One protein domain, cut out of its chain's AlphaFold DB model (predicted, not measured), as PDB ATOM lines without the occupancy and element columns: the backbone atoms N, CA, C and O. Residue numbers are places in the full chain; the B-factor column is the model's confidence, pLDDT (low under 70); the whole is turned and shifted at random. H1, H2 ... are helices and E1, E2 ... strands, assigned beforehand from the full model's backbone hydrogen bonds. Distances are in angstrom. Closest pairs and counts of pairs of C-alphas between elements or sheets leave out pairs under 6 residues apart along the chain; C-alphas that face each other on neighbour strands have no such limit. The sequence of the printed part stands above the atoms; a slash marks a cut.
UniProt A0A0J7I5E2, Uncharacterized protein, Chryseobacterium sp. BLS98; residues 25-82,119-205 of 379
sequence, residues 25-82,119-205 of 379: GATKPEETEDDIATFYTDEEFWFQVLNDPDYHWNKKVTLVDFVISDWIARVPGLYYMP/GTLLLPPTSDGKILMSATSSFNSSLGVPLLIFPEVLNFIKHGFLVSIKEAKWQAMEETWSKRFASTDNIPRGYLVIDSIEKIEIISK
ATOM      1  N   GLY A  25     352.251 371.111 498.623       35.56
ATOM      2  CA  GLY A  25     351.459 371.118 497.404       35.56
ATOM      3  C   GLY A  25     352.356 370.851 496.205       35.56
ATOM      4  O   GLY A  25     353.393 371.497 496.059       35.56
ATOM      5  N   ALA A  26     351.939 369.919 495.350       36.34
ATOM      6  CA  ALA A  26     352.475 369.822 494.004       36.34
ATOM      7  C   ALA A  26     352.256 371.186 493.335       36.34
ATOM      8  O   ALA A  26     351.124 371.595 493.057       36.34
ATOM      9  N   THR A  27     353.338 371.939 493.163       39.25
ATOM     10  CA  THR A  27     353.363 373.121 492.308       39.25
ATOM     11  C   THR A  27     352.877 372.690 490.937       39.25
ATOM     12  O   THR A  27     353.453 371.772 490.361       39.25
ATOM     13  N   LYS A  28     351.798 373.313 490.443       41.25
ATOM     14  CA  LYS A  28     351.266 373.063 489.097       41.25
ATOM     15  C   LYS A  28     352.415 373.197 488.090       41.25
ATOM     16  O   LYS A  28     352.917 374.313 487.950       41.25
ATOM     17  N   PRO A  29     352.840 372.117 487.418       47.09
ATOM     18  CA  PRO A  29     353.797 372.249 486.337       47.09
ATOM     19  C   PRO A  29     353.130 372.991 485.175       47.09
ATOM     20  O   PRO A  29     351.928 372.827 484.933       47.09
ATOM     21  N   GLU A  30     353.905 373.846 484.508       49.81
ATOM     22  CA  GLU A  30     353.489 374.560 483.299       49.81
ATOM     23  C   GLU A  30     353.050 373.565 482.213       49.81
ATOM     24  O   GLU A  30     353.571 372.451 482.124       49.81
ATOM     25  N   GLU A  31     352.057 373.954 481.407       49.19
ATOM     26  CA  GLU A  31     351.568 373.154 480.280       49.19
ATOM     27  C   GLU A  31     352.726 372.881 479.308       49.19
ATOM     28  O   GLU A  31     353.194 373.780 478.612       49.19
ATOM     29  N   THR A  32     353.214 371.640 479.278       51.59
ATOM     30  CA  THR A  32     354.201 371.183 478.293       51.59
ATOM     31  C   THR A  32     353.507 370.497 477.119       51.59
ATOM     32  O   THR A  32     352.367 370.049 477.237       51.59
ATOM     33  N   GLU A  33     354.203 370.450 475.978       57.62
ATOM     34  CA  GLU A  33     353.720 369.952 474.682       57.62
ATOM     35  C   GLU A  33     352.913 368.642 474.751       57.62
ATOM     36  O   GLU A  33     353.193 367.755 475.569       57.62
ATOM     37  N   ASP A  34     351.961 368.563 473.809       65.25
ATOM     38  CA  ASP A  34     350.890 367.584 473.535       65.25
ATOM     39  C   ASP A  34     351.380 366.142 473.234       65.25
ATOM     40  O   ASP A  34     350.838 365.442 472.382       65.25
ATOM     41  N   ASP A  35     352.430 365.683 473.913       80.75
ATOM     42  CA  ASP A  35     352.939 364.320 473.782       80.75
ATOM     43  C   ASP A  35     351.981 363.327 474.460       80.75
ATOM     44  O   ASP A  35     351.602 363.498 475.627       80.75
ATOM     45  N   ILE A  36     351.563 362.306 473.708       88.06
ATOM     46  CA  ILE A  36     350.637 361.264 474.157       88.06
ATOM     47  C   ILE A  36     351.455 360.015 474.476       88.06
ATOM     48  O   ILE A  36     351.919 359.312 473.578       88.06
ATOM     49  N   ALA A  37     351.578 359.693 475.761       93.50
ATOM     50  CA  ALA A  37     352.204 358.451 476.193       93.50
ATOM     51  C   ALA A  37     351.198 357.296 476.098       93.50
ATOM     52  O   ALA A  37     350.093 357.386 476.630       93.50
ATOM     53  N   THR A  38     351.569 356.204 475.430       96.69
ATOM     54  CA  THR A  38     350.729 355.000 475.320       96.69
ATOM     55  C   THR A  38     351.356 353.855 476.101       96.69
ATOM     56  O   THR A  38     352.545 353.587 475.937       96.69
ATOM     57  N   PHE A  39     350.557 353.172 476.919       97.88
ATOM     58  CA  PHE A  39     350.989 352.047 477.742       97.88
ATOM     59  C   PHE A  39     350.098 350.832 477.507       97.88
ATOM     60  O   PHE A  39     348.876 350.955 477.380       97.88
ATOM     61  N   TYR A  40     350.717 349.655 477.493       97.81
ATOM     62  CA  TYR A  40     350.037 348.372 477.308       97.81
ATOM     63  C   TYR A  40     349.979 347.570 478.605       97.81
ATOM     64  O   TYR A  40     349.219 346.609 478.707       97.81
ATOM     65  N   THR A  41     350.777 347.954 479.606       98.31
ATOM     66  CA  THR A  41     350.768 347.298 480.910       98.31
ATOM     67  C   THR A  41     350.828 348.271 482.082       98.31
ATOM     68  O   THR A  41     351.390 349.365 481.987       98.31
ATOM     69  N   ASP A  42     350.287 347.828 483.220       97.06
ATOM     70  CA  ASP A  42     350.432 348.487 484.524       97.06
ATOM     71  C   ASP A  42     351.912 348.781 484.845       97.06
ATOM     72  O   ASP A  42     352.259 349.843 485.355       97.06
ATOM     73  N   GLU A  43     352.793 347.822 484.533       97.31
ATOM     74  CA  GLU A  43     354.229 347.891 484.812       97.31
ATOM     75  C   GLU A  43     354.925 348.973 483.992       97.31
ATOM     76  O   GLU A  43     355.680 349.761 484.555       97.31
ATOM     77  N   GLU A  44     354.646 349.050 482.689       97.25
ATOM     78  CA  GLU A  44     355.193 350.092 481.815       97.25
ATOM     79  C   GLU A  44     354.792 351.491 482.288       97.25
ATOM     80  O   GLU A  44     355.647 352.375 482.379       97.25
ATOM     81  N   PHE A  45     353.508 351.676 482.624       97.44
ATOM     82  CA  PHE A  45     352.996 352.945 483.138       97.44
ATOM     83  C   PHE A  45     353.733 353.356 484.414       97.44
ATOM     84  O   PHE A  45     354.310 354.443 484.486       97.44
ATOM     85  N   TRP A  46     353.751 352.478 485.422       96.75
ATOM     86  CA  TRP A  46     354.349 352.808 486.710       96.75
ATOM     87  C   TRP A  46     355.862 352.956 486.634       96.75
ATOM     88  O   TRP A  46     356.405 353.823 487.309       96.75
ATOM     89  N   PHE A  47     356.553 352.165 485.813       95.25
ATOM     90  CA  PHE A  47     357.997 352.299 485.643       95.25
ATOM     91  C   PHE A  47     358.381 353.682 485.104       95.25
ATOM     92  O   PHE A  47     359.320 354.292 485.605       95.25
ATOM     93  N   GLN A  48     357.631 354.200 484.128       93.94
ATOM     94  CA  GLN A  48     357.856 355.536 483.570       93.94
ATOM     95  C   GLN A  48     357.522 356.631 484.589       93.94
ATOM     96  O   GLN A  48     358.376 357.451 484.924       93.94
ATOM     97  N   VAL A  49     356.326 356.563 485.180       93.50
ATOM     98  CA  VAL A  49     355.846 357.546 486.163       93.50
ATOM     99  C   VAL A  49     356.722 357.609 487.420       93.50
ATOM    100  O   VAL A  49     356.928 358.690 487.957       93.50
ATOM    101  N   LEU A  50     357.256 356.484 487.900       91.69
ATOM    102  CA  LEU A  50     358.139 356.462 489.074       91.69
ATOM    103  C   LEU A  50     359.570 356.918 488.758       91.69
ATOM    104  O   LEU A  50     360.268 357.368 489.663       91.69
ATOM    105  N   ASN A  51     360.023 356.792 487.507       91.56
ATOM    106  CA  ASN A  51     361.374 357.191 487.109       91.56
ATOM    107  C   ASN A  51     361.498 358.707 486.881       91.56
ATOM    108  O   ASN A  51     362.560 359.264 487.146       91.56
ATOM    109  N   ASP A  52     360.428 359.367 486.425       88.50
ATOM    110  CA  ASP A  52     360.372 360.828 486.291       88.50
ATOM    111  C   ASP A  52     358.985 361.395 486.682       88.50
ATOM    112  O   ASP A  52     358.185 361.773 485.820       88.50
ATOM    113  N   PRO A  53     358.655 361.434 487.991       85.75
ATOM    114  CA  PRO A  53     357.321 361.815 488.459       85.75
ATOM    115  C   PRO A  53     356.867 363.204 488.009       85.75
ATOM    116  O   PRO A  53     355.683 363.398 487.730       85.75
ATOM    117  N   ASP A  54     357.796 364.158 487.937       86.12
ATOM    118  CA  ASP A  54     357.487 365.552 487.623       86.12
ATOM    119  C   ASP A  54     357.221 365.763 486.127       86.12
ATOM    120  O   ASP A  54     356.368 366.578 485.768       86.12
ATOM    121  N   TYR A  55     357.885 364.995 485.256       87.44
ATOM    122  CA  TYR A  55     357.706 365.072 483.803       87.44
ATOM    123  C   TYR A  55     356.308 364.648 483.333       87.44
ATOM    124  O   TYR A  55     355.778 365.192 482.360       87.44
ATOM    125  N   HIS A  56     355.692 363.676 484.008       88.81
ATOM    126  CA  HIS A  56     354.441 363.070 483.544       88.81
ATOM    127  C   HIS A  56     353.175 363.845 483.936       88.81
ATOM    128  O   HIS A  56     352.087 363.528 483.446       88.81
ATOM    129  N   TRP A  57     353.265 364.859 484.799       91.56
ATOM    130  CA  TRP A  57     352.094 365.636 485.200       91.56
ATOM    131  C   TRP A  57     351.454 366.384 484.026       91.56
ATOM    132  O   TRP A  57     352.120 367.015 483.212       91.56
ATOM    133  N   ASN A  58     350.123 366.340 483.967       91.50
ATOM    134  CA  ASN A  58     349.258 366.918 482.935       91.50
ATOM    135  C   ASN A  58     349.441 366.362 481.510       91.50
ATOM    136  O   ASN A  58     348.681 366.762 480.623       91.50
ATOM    137  N   LYS A  59     350.362 365.414 481.294       93.06
ATOM    138  CA  LYS A  59     350.528 364.710 480.016       93.06
ATOM    139  C   LYS A  59     349.305 363.849 479.707       93.06
ATOM    140  O   LYS A  59     348.643 363.321 480.609       93.06
ATOM    141  N   LYS A  60     349.012 363.709 478.413       95.81
ATOM    142  CA  LYS A  60     347.974 362.805 477.914       95.81
ATOM    143  C   LYS A  60     348.506 361.379 477.929       95.81
ATOM    144  O   LYS A  60     349.612 361.107 477.471       95.81
ATOM    145  N   VAL A  61     347.688 360.476 478.444       96.88
ATOM    146  CA  VAL A  61     348.000 359.063 478.593       96.88
ATOM    147  C   VAL A  61     346.913 358.234 477.926       96.88
ATOM    148  O   VAL A  61     345.719 358.474 478.122       96.88
ATOM    149  N   THR A  62     347.344 357.232 477.171       98.12
ATOM    150  CA  THR A  62     346.497 356.187 476.612       98.12
ATOM    151  C   THR A  62     346.863 354.850 477.254       98.12
ATOM    152  O   THR A  62     348.026 354.454 477.235       98.12
ATOM    153  N   LEU A  63     345.878 354.154 477.822       98.56
ATOM    154  CA  LEU A  63     346.014 352.790 478.340       98.56
ATOM    155  C   LEU A  63     345.266 351.838 477.404       98.56
ATOM    156  O   LEU A  63     344.072 352.033 477.177       98.56
ATOM    157  N   VAL A  64     345.951 350.832 476.863       98.38
ATOM    158  CA  VAL A  64     345.386 349.897 475.876       98.38
ATOM    159  C   VAL A  64     345.031 348.569 476.535       98.38
ATOM    160  O   VAL A  64     345.897 347.927 477.118       98.38
ATOM    161  N   ASP A  65     343.768 348.155 476.410       97.81
ATOM    162  CA  ASP A  65     343.245 346.860 476.872       97.81
ATOM    163  C   ASP A  65     343.379 346.613 478.392       97.81
ATOM    164  O   ASP A  65     343.862 345.574 478.844       97.81
ATOM    165  N   PHE A  66     342.899 347.555 479.207       98.56
ATOM    166  CA  PHE A  66     342.896 347.445 480.670       98.56
ATOM    167  C   PHE A  66     341.514 347.058 481.194       98.56
ATOM    168  O   PHE A  66     340.483 347.489 480.677       98.56
ATOM    169  N   VAL A  67     341.474 346.275 482.270       98.44
ATOM    170  CA  VAL A  67     340.232 345.955 482.975       98.44
ATOM    171  C   VAL A  67     339.955 346.977 484.068       98.44
ATOM    172  O   VAL A  67     340.835 347.313 484.860       98.44
ATOM    173  N   ILE A  68     338.717 347.457 484.130       98.25
ATOM    174  CA  ILE A  68     338.246 348.371 485.170       98.25
ATOM    175  C   ILE A  68     337.970 347.621 486.475       98.25
ATOM    176  O   ILE A  68     337.370 346.548 486.473       98.25
ATOM    177  N   SER A  69     338.329 348.222 487.604       98.06
ATOM    178  CA  SER A  69     337.993 347.731 488.935       98.06
ATOM    179  C   SER A  69     337.540 348.848 489.866       98.06
ATOM    180  O   SER A  69     338.202 349.873 489.991       98.06
ATOM    181  N   ASP A  70     336.441 348.614 490.582       97.06
ATOM    182  CA  ASP A  70     336.003 349.455 491.704       97.06
ATOM    183  C   ASP A  70     337.032 349.507 492.851       97.06
ATOM    184  O   ASP A  70     337.072 350.466 493.620       97.06
ATOM    185  N   TRP A  71     337.872 348.476 492.979       97.06
ATOM    186  CA  TRP A  71     338.914 348.411 493.999       97.06
ATOM    187  C   TRP A  71     340.182 349.104 493.515       97.06
ATOM    188  O   TRP A  71     340.587 348.965 492.361       97.06
ATOM    189  N   ILE A  72     340.854 349.812 494.418       96.06
ATOM    190  CA  ILE A  72     342.060 350.589 494.111       96.06
ATOM    191  C   ILE A  72     343.160 350.208 495.076       96.06
ATOM    192  O   ILE A  72     342.897 350.006 496.259       96.06
ATOM    193  N   ALA A  73     344.401 350.153 494.604       95.31
ATOM    194  CA  ALA A  73     345.564 349.996 495.462       95.31
ATOM    195  C   ALA A  73     345.547 350.991 496.639       95.31
ATOM    196  O   ALA A  73     345.331 352.190 496.467       95.31
ATOM    197  N   ARG A  74     345.838 350.506 497.852       90.50
ATOM    198  CA  ARG A  74     345.924 351.345 499.067       90.50
ATOM    199  C   ARG A  74     346.995 352.439 498.971       90.50
ATOM    200  O   ARG A  74     346.917 353.451 499.659       90.50
ATOM    201  N   VAL A  75     348.023 352.177 498.164       90.62
ATOM    202  CA  VAL A  75     349.093 353.095 497.773       90.62
ATOM    203  C   VAL A  75     349.410 352.760 496.312       90.62
ATOM    204  O   VAL A  75     350.180 351.827 496.060       90.62
ATOM    205  N   PRO A  76     348.770 353.440 495.348       93.50
ATOM    206  CA  PRO A  76     349.024 353.222 493.926       93.50
ATOM    207  C   PRO A  76     350.510 353.377 493.592       93.50
ATOM    208  O   PRO A  76     351.157 354.271 494.120       93.50
ATOM    209  N   GLY A  77     351.070 352.479 492.778       93.44
ATOM    210  CA  GLY A  77     352.494 352.485 492.410       93.44
ATOM    211  C   GLY A  77     353.437 351.788 493.400       93.44
ATOM    212  O   GLY A  77     354.508 351.335 492.999       93.44
ATOM    213  N   LEU A  78     353.035 351.574 494.664       92.50
ATOM    214  CA  LEU A  78     353.909 350.957 495.676       92.50
ATOM    215  C   LEU A  78     354.389 349.562 495.279       92.50
ATOM    216  O   LEU A  78     355.520 349.192 495.590       92.50
ATOM    217  N   TYR A  79     353.565 348.791 494.573       94.50
ATOM    218  CA  TYR A  79     353.935 347.460 494.095       94.50
ATOM    219  C   TYR A  79     355.196 347.468 493.210       94.50
ATOM    220  O   TYR A  79     355.989 346.518 493.260       94.50
ATOM    221  N   TYR A  80     355.400 348.543 492.446       94.00
ATOM    222  CA  TYR A  80     356.463 348.679 491.450       94.00
ATOM    223  C   TYR A  80     357.756 349.279 492.005       94.00
ATOM    224  O   TYR A  80     358.786 349.237 491.336       94.00
ATOM    225  N   MET A  81     357.751 349.756 493.252       88.88
ATOM    226  CA  MET A  81     358.970 350.252 493.887       88.88
ATOM    227  C   MET A  81     360.013 349.127 494.045       88.88
ATOM    228  O   MET A  81     359.669 348.023 494.490       88.88
ATOM    229  N   PRO A  82     361.311 349.386 493.781       81.69
ATOM    230  CA  PRO A  82     362.362 348.373 493.913       81.69
ATOM    231  C   PRO A  82     362.415 347.710 495.301       81.69
ATOM    232  O   PRO A  82     362.585 346.494 495.412       81.69
ATOM    233  N   GLY A 119     347.245 345.235 498.708       93.94
ATOM    234  CA  GLY A 119     346.141 345.773 499.494       93.94
ATOM    235  C   GLY A 119     345.331 346.777 498.695       93.94
ATOM    236  O   GLY A 119     345.890 347.641 498.017       93.94
ATOM    237  N   THR A 120     344.014 346.681 498.804       95.56
ATOM    238  CA  THR A 120     343.072 347.508 498.060       95.56
ATOM    239  C   THR A 120     342.015 348.116 498.963       95.56
ATOM    240  O   THR A 120     341.652 347.553 499.996       95.56
ATOM    241  N   LEU A 121     341.493 349.256 498.529       92.75
ATOM    242  CA  LEU A 121     340.416 350.007 499.149       92.75
ATOM    243  C   LEU A 121     339.266 350.153 498.149       92.75
ATOM    244  O   LEU A 121     339.502 350.282 496.948       92.75
ATOM    245  N   LEU A 122     338.043 350.168 498.660       93.44
ATOM    246  CA  LEU A 122     336.834 350.555 497.947       93.44
ATOM    247  C   LEU A 122     336.321 351.845 498.588       93.44
ATOM    248  O   LEU A 122     335.936 351.854 499.761       93.44
ATOM    249  N   LEU A 123     336.385 352.946 497.839       91.38
ATOM    250  CA  LEU A 123     336.130 354.294 498.346       91.38
ATOM    251  C   LEU A 123     334.727 354.779 497.950       91.38
ATOM    252  O   LEU A 123     334.294 354.517 496.830       91.38
ATOM    253  N   PRO A 124     334.025 355.532 498.817       91.69
ATOM    254  CA  PRO A 124     332.741 356.111 498.458       91.69
ATOM    255  C   PRO A 124     332.901 357.268 497.466       91.69
ATOM    256  O   PRO A 124     333.940 357.950 497.495       91.69
ATOM    257  N   PRO A 125     331.860 357.534 496.651       93.19
ATOM    258  CA  PRO A 125     331.803 358.711 495.795       93.19
ATOM    259  C   PRO A 125     331.998 360.002 496.596       93.19
ATOM    260  O   PRO A 125     331.711 360.076 497.797       93.19
ATOM    261  N   THR A 126     332.468 361.046 495.926       91.81
ATOM    262  CA  THR A 126     332.423 362.417 496.449       91.81
ATOM    263  C   THR A 126     331.001 362.976 496.404       91.81
ATOM    264  O   THR A 126     330.097 362.406 495.793       91.81
ATOM    265  N   SER A 127     330.784 364.123 497.051       90.06
ATOM    266  CA  SER A 127     329.476 364.794 497.081       90.06
ATOM    267  C   SER A 127     328.974 365.236 495.703       90.06
ATOM    268  O   SER A 127     327.771 365.375 495.515       90.06
ATOM    269  N   ASP A 128     329.879 365.464 494.749       92.31
ATOM    270  CA  ASP A 128     329.575 365.762 493.344       92.31
ATOM    271  C   ASP A 128     329.480 364.499 492.466       92.31
ATOM    272  O   ASP A 128     329.342 364.600 491.252       92.31
ATOM    273  N   GLY A 129     329.526 363.308 493.072       94.38
ATOM    274  CA  GLY A 129     329.299 362.029 492.403       94.38
ATOM    275  C   GLY A 129     330.509 361.444 491.676       94.38
ATOM    276  O   GLY A 129     330.360 360.405 491.036       94.38
ATOM    277  N   LYS A 130     331.696 362.061 491.757       96.38
ATOM    278  CA  LYS A 130     332.918 361.467 491.196       96.38
ATOM    279  C   LYS A 130     333.326 360.237 491.998       96.38
ATOM    280  O   LYS A 130     333.160 360.181 493.218       96.38
ATOM    281  N   ILE A 131     333.904 359.260 491.313       96.25
ATOM    282  CA  ILE A 131     334.354 357.999 491.911       96.25
ATOM    283  C   ILE A 131     335.798 357.755 491.497       96.25
ATOM    284  O   ILE A 131     336.171 358.019 490.354       96.25
ATOM    285  N   LEU A 132     336.612 357.246 492.423       96.31
ATOM    286  CA  LEU A 132     337.887 356.655 492.045       96.31
ATOM    287  C   LEU A 132     337.673 355.179 491.703       96.31
ATOM    288  O   LEU A 132     337.090 354.436 492.490       96.31
ATOM    289  N   MET A 133     338.218 354.761 490.566       97.69
ATOM    290  CA  MET A 133     338.356 353.360 490.157       97.69
ATOM    291  C   MET A 133     339.833 353.067 489.852       97.69
ATOM    292  O   MET A 133     340.682 353.954 489.954       97.69
ATOM    293  N   SER A 134     340.161 351.838 489.464       97.88
ATOM    294  CA  SER A 134     341.457 351.507 488.871       97.88
ATOM    295  C   SER A 134     341.305 350.844 487.504       97.88
ATOM    296  O   SER A 134     340.309 350.177 487.230       97.88
ATOM    297  N   ALA A 135     342.295 351.040 486.639       98.38
ATOM    298  CA  ALA A 135     342.510 350.250 485.433       98.38
ATOM    299  C   ALA A 135     343.686 349.304 485.673       98.38
ATOM    300  O   ALA A 135     344.728 349.749 486.149       98.38
ATOM    301  N   THR A 136     343.546 348.024 485.330       98.44
ATOM    302  CA  THR A 136     344.642 347.052 485.417       98.44
ATOM    303  C   THR A 136     344.739 346.149 484.188       98.44
ATOM    304  O   THR A 136     343.755 345.531 483.786       98.44
ATOM    305  N   SER A 137     345.931 346.027 483.605       98.06
ATOM    306  CA  SER A 137     346.248 345.060 482.545       98.06
ATOM    307  C   SER A 137     346.539 343.659 483.103       98.06
ATOM    308  O   SER A 137     346.430 342.658 482.400       98.06
ATOM    309  N   SER A 138     346.940 343.573 484.375       96.56
ATOM    310  CA  SER A 138     347.290 342.325 485.070       96.56
ATOM    311  C   SER A 138     346.114 341.648 485.779       96.56
ATOM    312  O   SER A 138     346.307 340.619 486.428       96.56
ATOM    313  N   PHE A 139     344.901 342.202 485.660       97.25
ATOM    314  CA  PHE A 139     343.699 341.742 486.365       97.25
ATOM    315  C   PHE A 139     343.865 341.765 487.897       97.25
ATOM    316  O   PHE A 139     343.212 341.004 488.611       97.25
ATOM    317  N   ASN A 140     344.731 342.639 488.425       97.75
ATOM    318  CA  ASN A 140     344.984 342.779 489.857       97.75
ATOM    319  C   ASN A 140     344.892 344.245 490.295       97.75
ATOM    320  O   ASN A 140     345.733 345.081 489.977       97.75
ATOM    321  N   SER A 141     343.894 344.549 491.120       97.69
ATOM    322  CA  SER A 141     343.591 345.918 491.555       97.69
ATOM    323  C   SER A 141     344.682 346.550 492.432       97.69
ATOM    324  O   SER A 141     344.758 347.772 492.526       97.69
ATOM    325  N   SER A 142     345.554 345.752 493.067       97.06
ATOM    326  CA  SER A 142     346.709 346.280 493.821       97.06
ATOM    327  C   SER A 142     347.787 346.885 492.908       97.06
ATOM    328  O   SER A 142     348.653 347.613 493.386       97.06
ATOM    329  N   LEU A 143     347.765 346.546 491.616       97.56
ATOM    330  CA  LEU A 143     348.746 346.964 490.610       97.56
ATOM    331  C   LEU A 143     348.203 348.087 489.713       97.56
ATOM    332  O   LEU A 143     348.970 348.735 489.004       97.56
ATOM    333  N   GLY A 144     346.892 348.321 489.753       97.44
ATOM    334  CA  GLY A 144     346.209 349.188 488.809       97.44
ATOM    335  C   GLY A 144     346.596 350.666 488.889       97.44
ATOM    336  O   GLY A 144     347.102 351.175 489.893       97.44
ATOM    337  N   VAL A 145     346.297 351.362 487.798       98.31
ATOM    338  CA  VAL A 145     346.415 352.811 487.637       98.31
ATOM    339  C   VAL A 145     345.123 353.476 488.130       98.31
ATOM    340  O   VAL A 145     344.046 353.111 487.653       98.31
ATOM    341  N   PRO A 146     345.175 354.438 489.071       98.06
ATOM    342  CA  PRO A 146     343.990 355.138 489.554       98.06
ATOM    343  C   PRO A 146     343.322 355.969 488.462       98.06
ATOM    344  O   PRO A 146     343.987 356.691 487.717       98.06
ATOM    345  N   LEU A 147     341.995 355.927 488.430       98.38
ATOM    346  CA  LEU A 147     341.153 356.698 487.526       98.38
ATOM    347  C   LEU A 147     340.194 357.556 488.343       98.38
ATOM    348  O   LEU A 147     339.517 357.035 489.225       98.38
ATOM    349  N   LEU A 148     340.088 358.843 488.019       97.94
ATOM    350  CA  LEU A 148     339.001 359.691 488.493       97.94
ATOM    351  C   LEU A 148     337.898 359.703 487.445       97.94
ATOM    352  O   LEU A 148     338.074 360.261 486.363       97.94
ATOM    353  N   ILE A 149     336.764 359.097 487.784       98.06
ATOM    354  CA  ILE A 149     335.613 358.971 486.900       98.06
ATOM    355  C   ILE A 149     334.560 360.004 487.272       98.06
ATOM    356  O   ILE A 149     334.123 360.078 488.425       98.06
ATOM    357  N   PHE A 150     334.138 360.783 486.283       97.56
ATOM    358  CA  PHE A 150     333.067 361.755 486.440       97.56
ATOM    359  C   PHE A 150     331.681 361.100 486.281       97.56
ATOM    360  O   PHE A 150     331.555 360.098 485.565       97.56
ATOM    361  N   PRO A 151     330.628 361.651 486.920       96.50
ATOM    362  CA  PRO A 151     329.283 361.068 486.926       96.50
ATOM    363  C   PRO A 151     328.723 360.721 485.541       96.50
ATOM    364  O   PRO A 151     328.083 359.686 485.366       96.50
ATOM    365  N   GLU A 152     328.987 361.564 484.546       95.25
ATOM    366  CA  GLU A 152     328.549 361.400 483.161       95.25
ATOM    367  C   GLU A 152     329.111 360.142 482.481       95.25
ATOM    368  O   GLU A 152     328.491 359.621 481.554       95.25
ATOM    369  N   VAL A 153     330.241 359.610 482.962       96.00
ATOM    370  CA  VAL A 153     330.886 358.408 482.412       96.00
ATOM    371  C   VAL A 153     330.476 357.134 483.162       96.00
ATOM    372  O   VAL A 153     330.529 356.044 482.591       96.00
ATOM    373  N   LEU A 154     330.000 357.243 484.408       92.75
ATOM    374  CA  LEU A 154     329.734 356.092 485.287       92.75
ATOM    375  C   LEU A 154     328.759 355.063 484.704       92.75
ATOM    376  O   LEU A 154     328.905 353.873 484.953       92.75
ATOM    377  N   ASN A 155     327.789 355.487 483.893       91.38
ATOM    378  CA  ASN A 155     326.822 354.567 483.283       91.38
ATOM    379  C   ASN A 155     327.413 353.714 482.144       91.38
ATOM    380  O   ASN A 155     326.756 352.788 481.664       91.38
ATOM    381  N   PHE A 156     328.622 354.033 481.679       93.25
ATOM    382  CA  PHE A 156     329.250 353.399 480.518       93.25
ATOM    383  C   PHE A 156     330.345 352.401 480.898       93.25
ATOM    384  O   PHE A 156     330.666 351.524 480.095       93.25
ATOM    385  N   ILE A 157     330.877 352.489 482.116       94.25
ATOM    386  CA  ILE A 157     331.907 351.585 482.625       94.25
ATOM    387  C   ILE A 157     331.435 350.842 483.864       94.25
ATOM    388  O   ILE A 157     330.588 351.310 484.615       94.25
ATOM    389  N   LYS A 158     331.992 349.654 484.068       95.25
ATOM    390  CA  LYS A 158     331.688 348.810 485.216       95.25
ATOM    391  C   LYS A 158     332.920 347.996 485.581       95.25
ATOM    392  O   LYS A 158     333.723 347.678 484.701       95.25
ATOM    393  N   HIS A 159     333.034 347.622 486.852       96.12
ATOM    394  CA  HIS A 159     333.949 346.578 487.299       96.12
ATOM    395  C   HIS A 159     333.972 345.382 486.332       96.12
ATOM    396  O   HIS A 159     332.926 344.859 485.939       96.12
ATOM    397  N   GLY A 160     335.172 344.941 485.969       97.31
ATOM    398  CA  GLY A 160     335.422 343.807 485.089       97.31
ATOM    399  C   GLY A 160     335.357 344.124 483.595       97.31
ATOM    400  O   GLY A 160     335.730 343.260 482.809       97.31
ATOM    401  N   PHE A 161     334.913 345.310 483.161       97.94
ATOM    402  CA  PHE A 161     334.911 345.650 481.731       97.94
ATOM    403  C   PHE A 161     336.331 345.873 481.215       97.94
ATOM    404  O   PHE A 161     337.133 346.525 481.877       97.94
ATOM    405  N   LEU A 162     336.603 345.373 480.007       98.31
ATOM    406  CA  LEU A 162     337.849 345.615 479.286       98.31
ATOM    407  C   LEU A 162     337.693 346.870 478.425       98.31
ATOM    408  O   LEU A 162     336.814 346.930 477.555       98.31
ATOM    409  N   VAL A 163     338.542 347.863 478.664       98.06
ATOM    410  CA  VAL A 163     338.479 349.174 478.021       98.06
ATOM    411  C   VAL A 163     339.861 349.647 477.572       98.06
ATOM    412  O   VAL A 163     340.878 349.293 478.163       98.06
ATOM    413  N   SER A 164     339.887 350.493 476.549       98.25
ATOM    414  CA  SER A 164     341.019 351.368 476.265       98.25
ATOM    415  C   SER A 164     340.679 352.779 476.737       98.25
ATOM    416  O   SER A 164     339.618 353.313 476.410       98.25
ATOM    417  N   ILE A 165     341.576 353.381 477.513       98.06
ATOM    418  CA  ILE A 165     341.474 354.771 477.964       98.06
ATOM    419  C   ILE A 165     342.313 355.617 477.017       98.06
ATOM    420  O   ILE A 165     343.483 355.312 476.820       98.06
ATOM    421  N   LYS A 166     341.740 356.665 476.431       97.12
ATOM    422  CA  LYS A 166     342.370 357.508 475.408       97.12
ATOM    423  C   LYS A 166     342.583 358.918 475.926       97.12
ATOM    424  O   LYS A 166     341.650 359.529 476.443       97.12
ATOM    425  N   GLU A 167     343.797 359.431 475.739       96.00
ATOM    426  CA  GLU A 167     344.155 360.837 475.983       96.00
ATOM    427  C   GLU A 167     343.714 361.383 477.358       96.00
ATOM    428  O   GLU A 167     343.408 362.570 477.524       96.00
ATOM    429  N   ALA A 168     343.676 360.525 478.378       97.31
ATOM    430  CA  ALA A 168     343.347 360.936 479.733       97.31
ATOM    431  C   ALA A 168     344.542 361.665 480.348       97.31
ATOM    432  O   ALA A 168     345.683 361.232 480.209       97.31
ATOM    433  N   LYS A 169     344.303 362.781 481.037       96.69
ATOM    434  CA  LYS A 169     345.392 363.538 481.666       96.69
ATOM    435  C   LYS A 169     345.783 362.894 482.991       96.69
ATOM    436  O   LYS A 169     344.907 362.677 483.830       96.69
ATOM    437  N   TRP A 170     347.078 362.647 483.193       96.00
ATOM    438  CA  TRP A 170     347.630 362.283 484.500       96.00
ATOM    439  C   TRP A 170     347.715 363.523 485.383       96.00
ATOM    440  O   TRP A 170     348.460 364.456 485.090       96.00
ATOM    441  N   GLN A 171     346.921 363.573 486.446       94.81
ATOM    442  CA  GLN A 171     346.820 364.744 487.314       94.81
ATOM    443  C   GLN A 171     347.056 364.375 488.763       94.81
ATOM    444  O   GLN A 171     346.696 363.284 489.202       94.81
ATOM    445  N   ALA A 172     347.642 365.311 489.509       92.44
ATOM    446  CA  ALA A 172     347.789 365.171 490.944       92.44
ATOM    447  C   ALA A 172     346.406 365.031 491.591       92.44
ATOM    448  O   ALA A 172     345.465 365.748 491.240       92.44
ATOM    449  N   MET A 173     346.293 364.111 492.546       91.50
ATOM    450  CA  MET A 173     345.055 363.908 493.281       91.50
ATOM    451  C   MET A 173     344.688 365.169 494.060       91.50
ATOM    452  O   MET A 173     345.508 365.711 494.806       91.50
ATOM    453  N   GLU A 174     343.427 365.582 493.958       87.88
ATOM    454  CA  GLU A 174     342.865 366.588 494.857       87.88
ATOM    455  C   GLU A 174     343.058 366.187 496.332       87.88
ATOM    456  O   GLU A 174     343.093 365.004 496.684       87.88
ATOM    457  N   GLU A 175     343.149 367.180 497.220       82.12
ATOM    458  CA  GLU A 175     343.385 366.974 498.657       82.12
ATOM    459  C   GLU A 175     342.345 366.042 499.310       82.12
ATOM    460  O   GLU A 175     342.663 365.242 500.189       82.12
ATOM    461  N   THR A 176     341.098 366.112 498.840       83.19
ATOM    462  CA  THR A 176     339.973 365.273 499.275       83.19
ATOM    463  C   THR A 176     340.196 363.784 499.004       83.19
ATOM    464  O   THR A 176     339.734 362.945 499.781       83.19
ATOM    465  N   TRP A 177     340.920 363.457 497.933       84.62
ATOM    466  CA  TRP A 177     341.300 362.097 497.570       84.62
ATOM    467  C   TRP A 177     342.631 361.700 498.190       84.62
ATOM    468  O   TRP A 177     342.725 360.639 498.802       84.62
ATOM    469  N   SER A 178     343.647 362.556 498.095       80.62
ATOM    470  CA  SER A 178     345.001 362.232 498.552       80.62
ATOM    471  C   SER A 178     345.080 361.952 500.058       80.62
ATOM    472  O   SER A 178     345.880 361.115 500.478       80.62
ATOM    473  N   LYS A 179     344.208 362.569 500.872       76.44
ATOM    474  CA  LYS A 179     344.063 362.276 502.311       76.44
ATOM    475  C   LYS A 179     343.533 360.870 502.618       76.44
ATOM    476  O   LYS A 179     343.736 360.384 503.727       76.44
ATOM    477  N   ARG A 180     342.857 360.214 501.667       75.69
ATOM    478  CA  ARG A 180     342.307 358.856 501.845       75.69
ATOM    479  C   ARG A 180     343.353 357.759 501.651       75.69
ATOM    480  O   ARG A 180     343.136 356.636 502.096       75.69
ATOM    481  N   PHE A 181     344.474 358.082 501.012       72.38
ATOM    482  CA  PHE A 181     345.587 357.163 500.797       72.38
ATOM    483  C   PHE A 181     346.708 357.443 501.796       72.38
ATOM    484  O   PHE A 181     346.949 358.591 502.179       72.38
ATOM    485  N   ALA A 182     347.456 356.403 502.167       64.56
ATOM    486  CA  ALA A 182     348.730 356.605 502.852       64.56
ATOM    487  C   ALA A 182     349.697 357.331 501.905       64.56
ATOM    488  O   ALA A 182     349.647 357.134 500.686       64.56
ATOM    489  N   SER A 183     350.531 358.237 502.416       57.62
ATOM    490  CA  SER A 183     351.575 358.830 501.570       57.62
ATOM    491  C   SER A 183     352.741 357.837 501.482       57.62
ATOM    492  O   SER A 183     352.879 356.952 502.330       57.62
ATOM    493  N   THR A 184     353.529 357.896 500.424       62.97
ATOM    494  CA  THR A 184     354.827 357.219 500.355       62.97
ATOM    495  C   THR A 184     355.722 358.146 499.564       62.97
ATOM    496  O   THR A 184     355.297 358.629 498.512       62.97
ATOM    497  N   ASP A 185     356.914 358.429 500.074       63.12
ATOM    498  CA  ASP A 185     357.833 359.322 499.385       63.12
ATOM    499  C   ASP A 185     358.191 358.703 498.035       63.12
ATOM    500  O   ASP A 185     358.156 357.486 497.849       63.12
ATOM    501  N   ASN A 186     358.477 359.564 497.063       73.69
ATOM    502  CA  ASN A 186     358.848 359.160 495.707       73.69
ATOM    503  C   ASN A 186     357.763 358.382 494.935       73.69
ATOM    504  O   ASN A 186     358.036 357.871 493.852       73.69
ATOM    505  N   ILE A 187     356.525 358.323 495.442       84.62
ATOM    506  CA  ILE A 187     355.374 357.797 494.706       84.62
ATOM    507  C   ILE A 187     354.417 358.951 494.376       84.62
ATOM    508  O   ILE A 187     353.793 359.512 495.285       84.62
ATOM    509  N   PRO A 188     354.250 359.316 493.092       87.81
ATOM    510  CA  PRO A 188     353.340 360.382 492.709       87.81
ATOM    511  C   PRO A 188     351.892 359.983 492.990       87.81
ATOM    512  O   PRO A 188     351.390 358.947 492.554       87.81
ATOM    513  N   ARG A 189     351.189 360.860 493.705       88.00
ATOM    514  CA  ARG A 189     349.763 360.714 494.000       88.00
ATOM    515  C   ARG A 189     348.954 361.313 492.871       88.00
ATOM    516  O   ARG A 189     348.594 362.486 492.929       88.00
ATOM    517  N   GLY A 190     348.686 360.512 491.851       93.56
ATOM    518  CA  GLY A 190     347.893 360.942 490.711       93.56
ATOM    519  C   GLY A 190     346.789 359.974 490.325       93.56
ATOM    520  O   GLY A 190     346.718 358.842 490.807       93.56
ATOM    521  N   TYR A 191     345.928 360.452 489.441       97.44
ATOM    522  CA  TYR A 191     344.959 359.650 488.712       97.44
ATOM    523  C   TYR A 191     344.898 360.095 487.252       97.44
ATOM    524  O   TYR A 191     345.297 361.209 486.902       97.44
ATOM    525  N   LEU A 192     344.347 359.238 486.399       98.12
ATOM    526  CA  LEU A 192     343.902 359.625 485.066       98.12
ATOM    527  C   LEU A 192     342.485 360.198 485.135       98.12
ATOM    528  O   LEU A 192     341.588 359.573 485.701       98.12
ATOM    529  N   VAL A 193     342.276 361.385 484.563       98.06
ATOM    530  CA  VAL A 193     340.963 362.054 484.575       98.06
ATOM    531  C   VAL A 193     340.094 361.626 483.401       98.06
ATOM    532  O   VAL A 193     340.395 361.930 482.239       98.06
ATOM    533  N   ILE A 194     338.973 360.992 483.738       98.00
ATOM    534  CA  ILE A 194     337.943 360.518 482.821       98.00
ATOM    535  C   ILE A 194     336.670 361.353 483.026       98.00
ATOM    536  O   ILE A 194     335.787 361.023 483.818       98.00
ATOM    537  N   ASP A 195     336.606 362.459 482.296       96.69
ATOM    538  CA  ASP A 195     335.549 363.484 482.323       96.69
ATOM    539  C   ASP A 195     334.645 363.450 481.073       96.69
ATOM    540  O   ASP A 195     333.745 364.265 480.918       96.69
ATOM    541  N   SER A 196     334.890 362.521 480.146       97.00
ATOM    542  CA  SER A 196     334.124 362.372 478.910       97.00
ATOM    543  C   SER A 196     334.124 360.920 478.451       97.00
ATOM    544  O   SER A 196     335.112 360.199 478.607       97.00
ATOM    545  N   ILE A 197     333.018 360.503 477.834       96.19
ATOM    546  CA  ILE A 197     332.840 359.166 477.252       96.19
ATOM    547  C   ILE A 197     333.817 358.945 476.087       96.19
ATOM    548  O   ILE A 197     334.241 357.822 475.849       96.19
ATOM    549  N   GLU A 198     334.229 360.009 475.393       96.75
ATOM    550  CA  GLU A 198     335.168 359.935 474.262       96.75
ATOM    551  C   GLU A 198     336.554 359.411 474.669       96.75
ATOM    552  O   GLU A 198     337.273 358.845 473.847       96.75
ATOM    553  N   LYS A 199     336.907 359.539 475.956       97.19
ATOM    554  CA  LYS A 199     338.144 358.996 476.527       97.19
ATOM    555  C   LYS A 199     338.081 357.490 476.767       97.19
ATOM    556  O   LYS A 199     339.082 356.920 477.187       97.19
ATOM    557  N   ILE A 200     336.938 356.838 476.557       96.69
ATOM    558  CA  ILE A 200     336.766 355.411 476.820       96.69
ATOM    559  C   ILE A 200     336.291 354.690 475.567       96.69
ATOM    560  O   ILE A 200     335.216 354.944 475.031       96.69
ATOM    561  N   GLU A 201     337.063 353.691 475.163       97.69
ATOM    562  CA  GLU A 201     336.645 352.681 474.204       97.69
ATOM    563  C   GLU A 201     336.384 351.365 474.935       97.69
ATOM    564  O   GLU A 201     337.288 350.774 475.520       97.69
ATOM    565  N   ILE A 202     335.141 350.887 474.904       97.44
ATOM    566  CA  ILE A 202     334.785 349.593 475.492       97.44
ATOM    567  C   ILE A 202     335.128 348.494 474.489       97.44
ATOM    568  O   ILE A 202     334.431 348.328 473.489       97.44
ATOM    569  N   ILE A 203     336.163 347.711 474.787       97.62
ATOM    570  CA  ILE A 203     336.587 346.577 473.958       97.62
ATOM    571  C   ILE A 203     335.687 345.373 474.233       97.62
ATOM    572  O   ILE A 203     335.262 344.671 473.317       97.62
ATOM    573  N   SER A 204     335.367 345.134 475.508       97.12
ATOM    574  CA  SER A 204     334.472 344.054 475.913       97.12
ATOM    575  C   SER A 204     333.695 344.397 477.179       97.12
ATOM    576  O   SER A 204     334.251 344.843 478.180       97.12
ATOM    577  N   LYS A 205     332.387 344.117 477.138       95.88
ATOM    578  CA  LYS A 205     331.480 344.162 478.299       95.88
ATOM    579  C   LYS A 205     331.413 342.831 479.048       95.88
ATOM    580  O   LYS A 205     330.617 342.690 479.974       95.88
TER     581      LYS A 205
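Overview. This is residues 25 to 82 and 119 to 205 of the 379 residues of an uncharacterized protein of Chryseobacterium sp. BLS98 (UniProt A0A0J7I5E2). A small closed barrel of five strands, E2, E3, E4, E6 and E5, makes the core, and two further strands extend its wall: E1 beside E2 and E7 beside E5. Helix H1 packs on the outside of the barrel and the short helix H3 also lies outside it, while the short helix H2 sits by the first residue of E3, Ile 131, and the last of E6, Ile 194; residues 70 to 82 and 119 to 130 are long stretches with no named element. The printed part has 145 residues, with three named helices and seven named strands in the order E1 H1 E2 E3 E4 H2 E5 H3 E6 E7; the sheet is mixed, the class is mixed helices and strands, and under half of the residues are in named elements. The whole is compact and rounded, with a radius of gyration of the C-alphas of 13.8 A and spans of 36 by 31 by 30 A.

Arrangement. Round the ring run E2 (residues 60 to 69), E3 (131 to 136), E4 (145 to 149), E6 (190 to 194) and E5 (162 to 172), and back to E2. E2 and E3 are antiparallel, with N 67 and O 136 2.8 A apart. E3 and E4 form a hairpin, with N 133 and O 147 at 2.9 A. E4 and E6 are parallel, with N 192 and O 146 at 2.9 A. E6 and E5 are antiparallel, with N 171 and O 191 at 2.9 A. E5 and E2 are antiparallel, with N 61 and O 168 at 2.8 A. E2 bends by 92 degrees at residue 65 and E5 by 79 degrees at residue 167. E1 (36 to 39) is parallel to E2, with N 62 and O 37 at 2.8 A. E7 (200 to 204) is antiparallel to E5, with N 164 and O 201 at 2.8 A. H1 (42 to 51) is on the barrel, outside it, at a height of 9.3 A over the sheet; the closest C-alphas of H1 and E4, those of Asp 42 and Val 145, are 6.7 A apart. E1, H1 and E2 form a strand-helix-strand unit, two parallel neighbour strands with a helix between, its crossover right-handed. H2 (151 to 154) and H3 (175 to 178) are on the barrel too. Every O i to N i+4 pair of H1 is within hydrogen-bond range; H2 and H3 are too short for such a pair.

Along the chain. E1 begins at C-alpha 36 (350.637, 361.264, 474.157). E5 is 24.8 A long, E2 21.2 A, E3 16.4 A and H1 14.2 A. E7 ends at C-alpha 204 (334.472, 344.054, 475.913).

Size, cuts and confidence. The C-alphas of Thr 27 and Lys 205, 38.9 A apart, are the two farthest apart. Residues 83 to 118 are not printed, and C-alphas 82 and 119 are 17.4 A apart across this cut. The link from H3 to E6 is long. Residues 25 to 34 and 182 to 185 have pLDDT under 70.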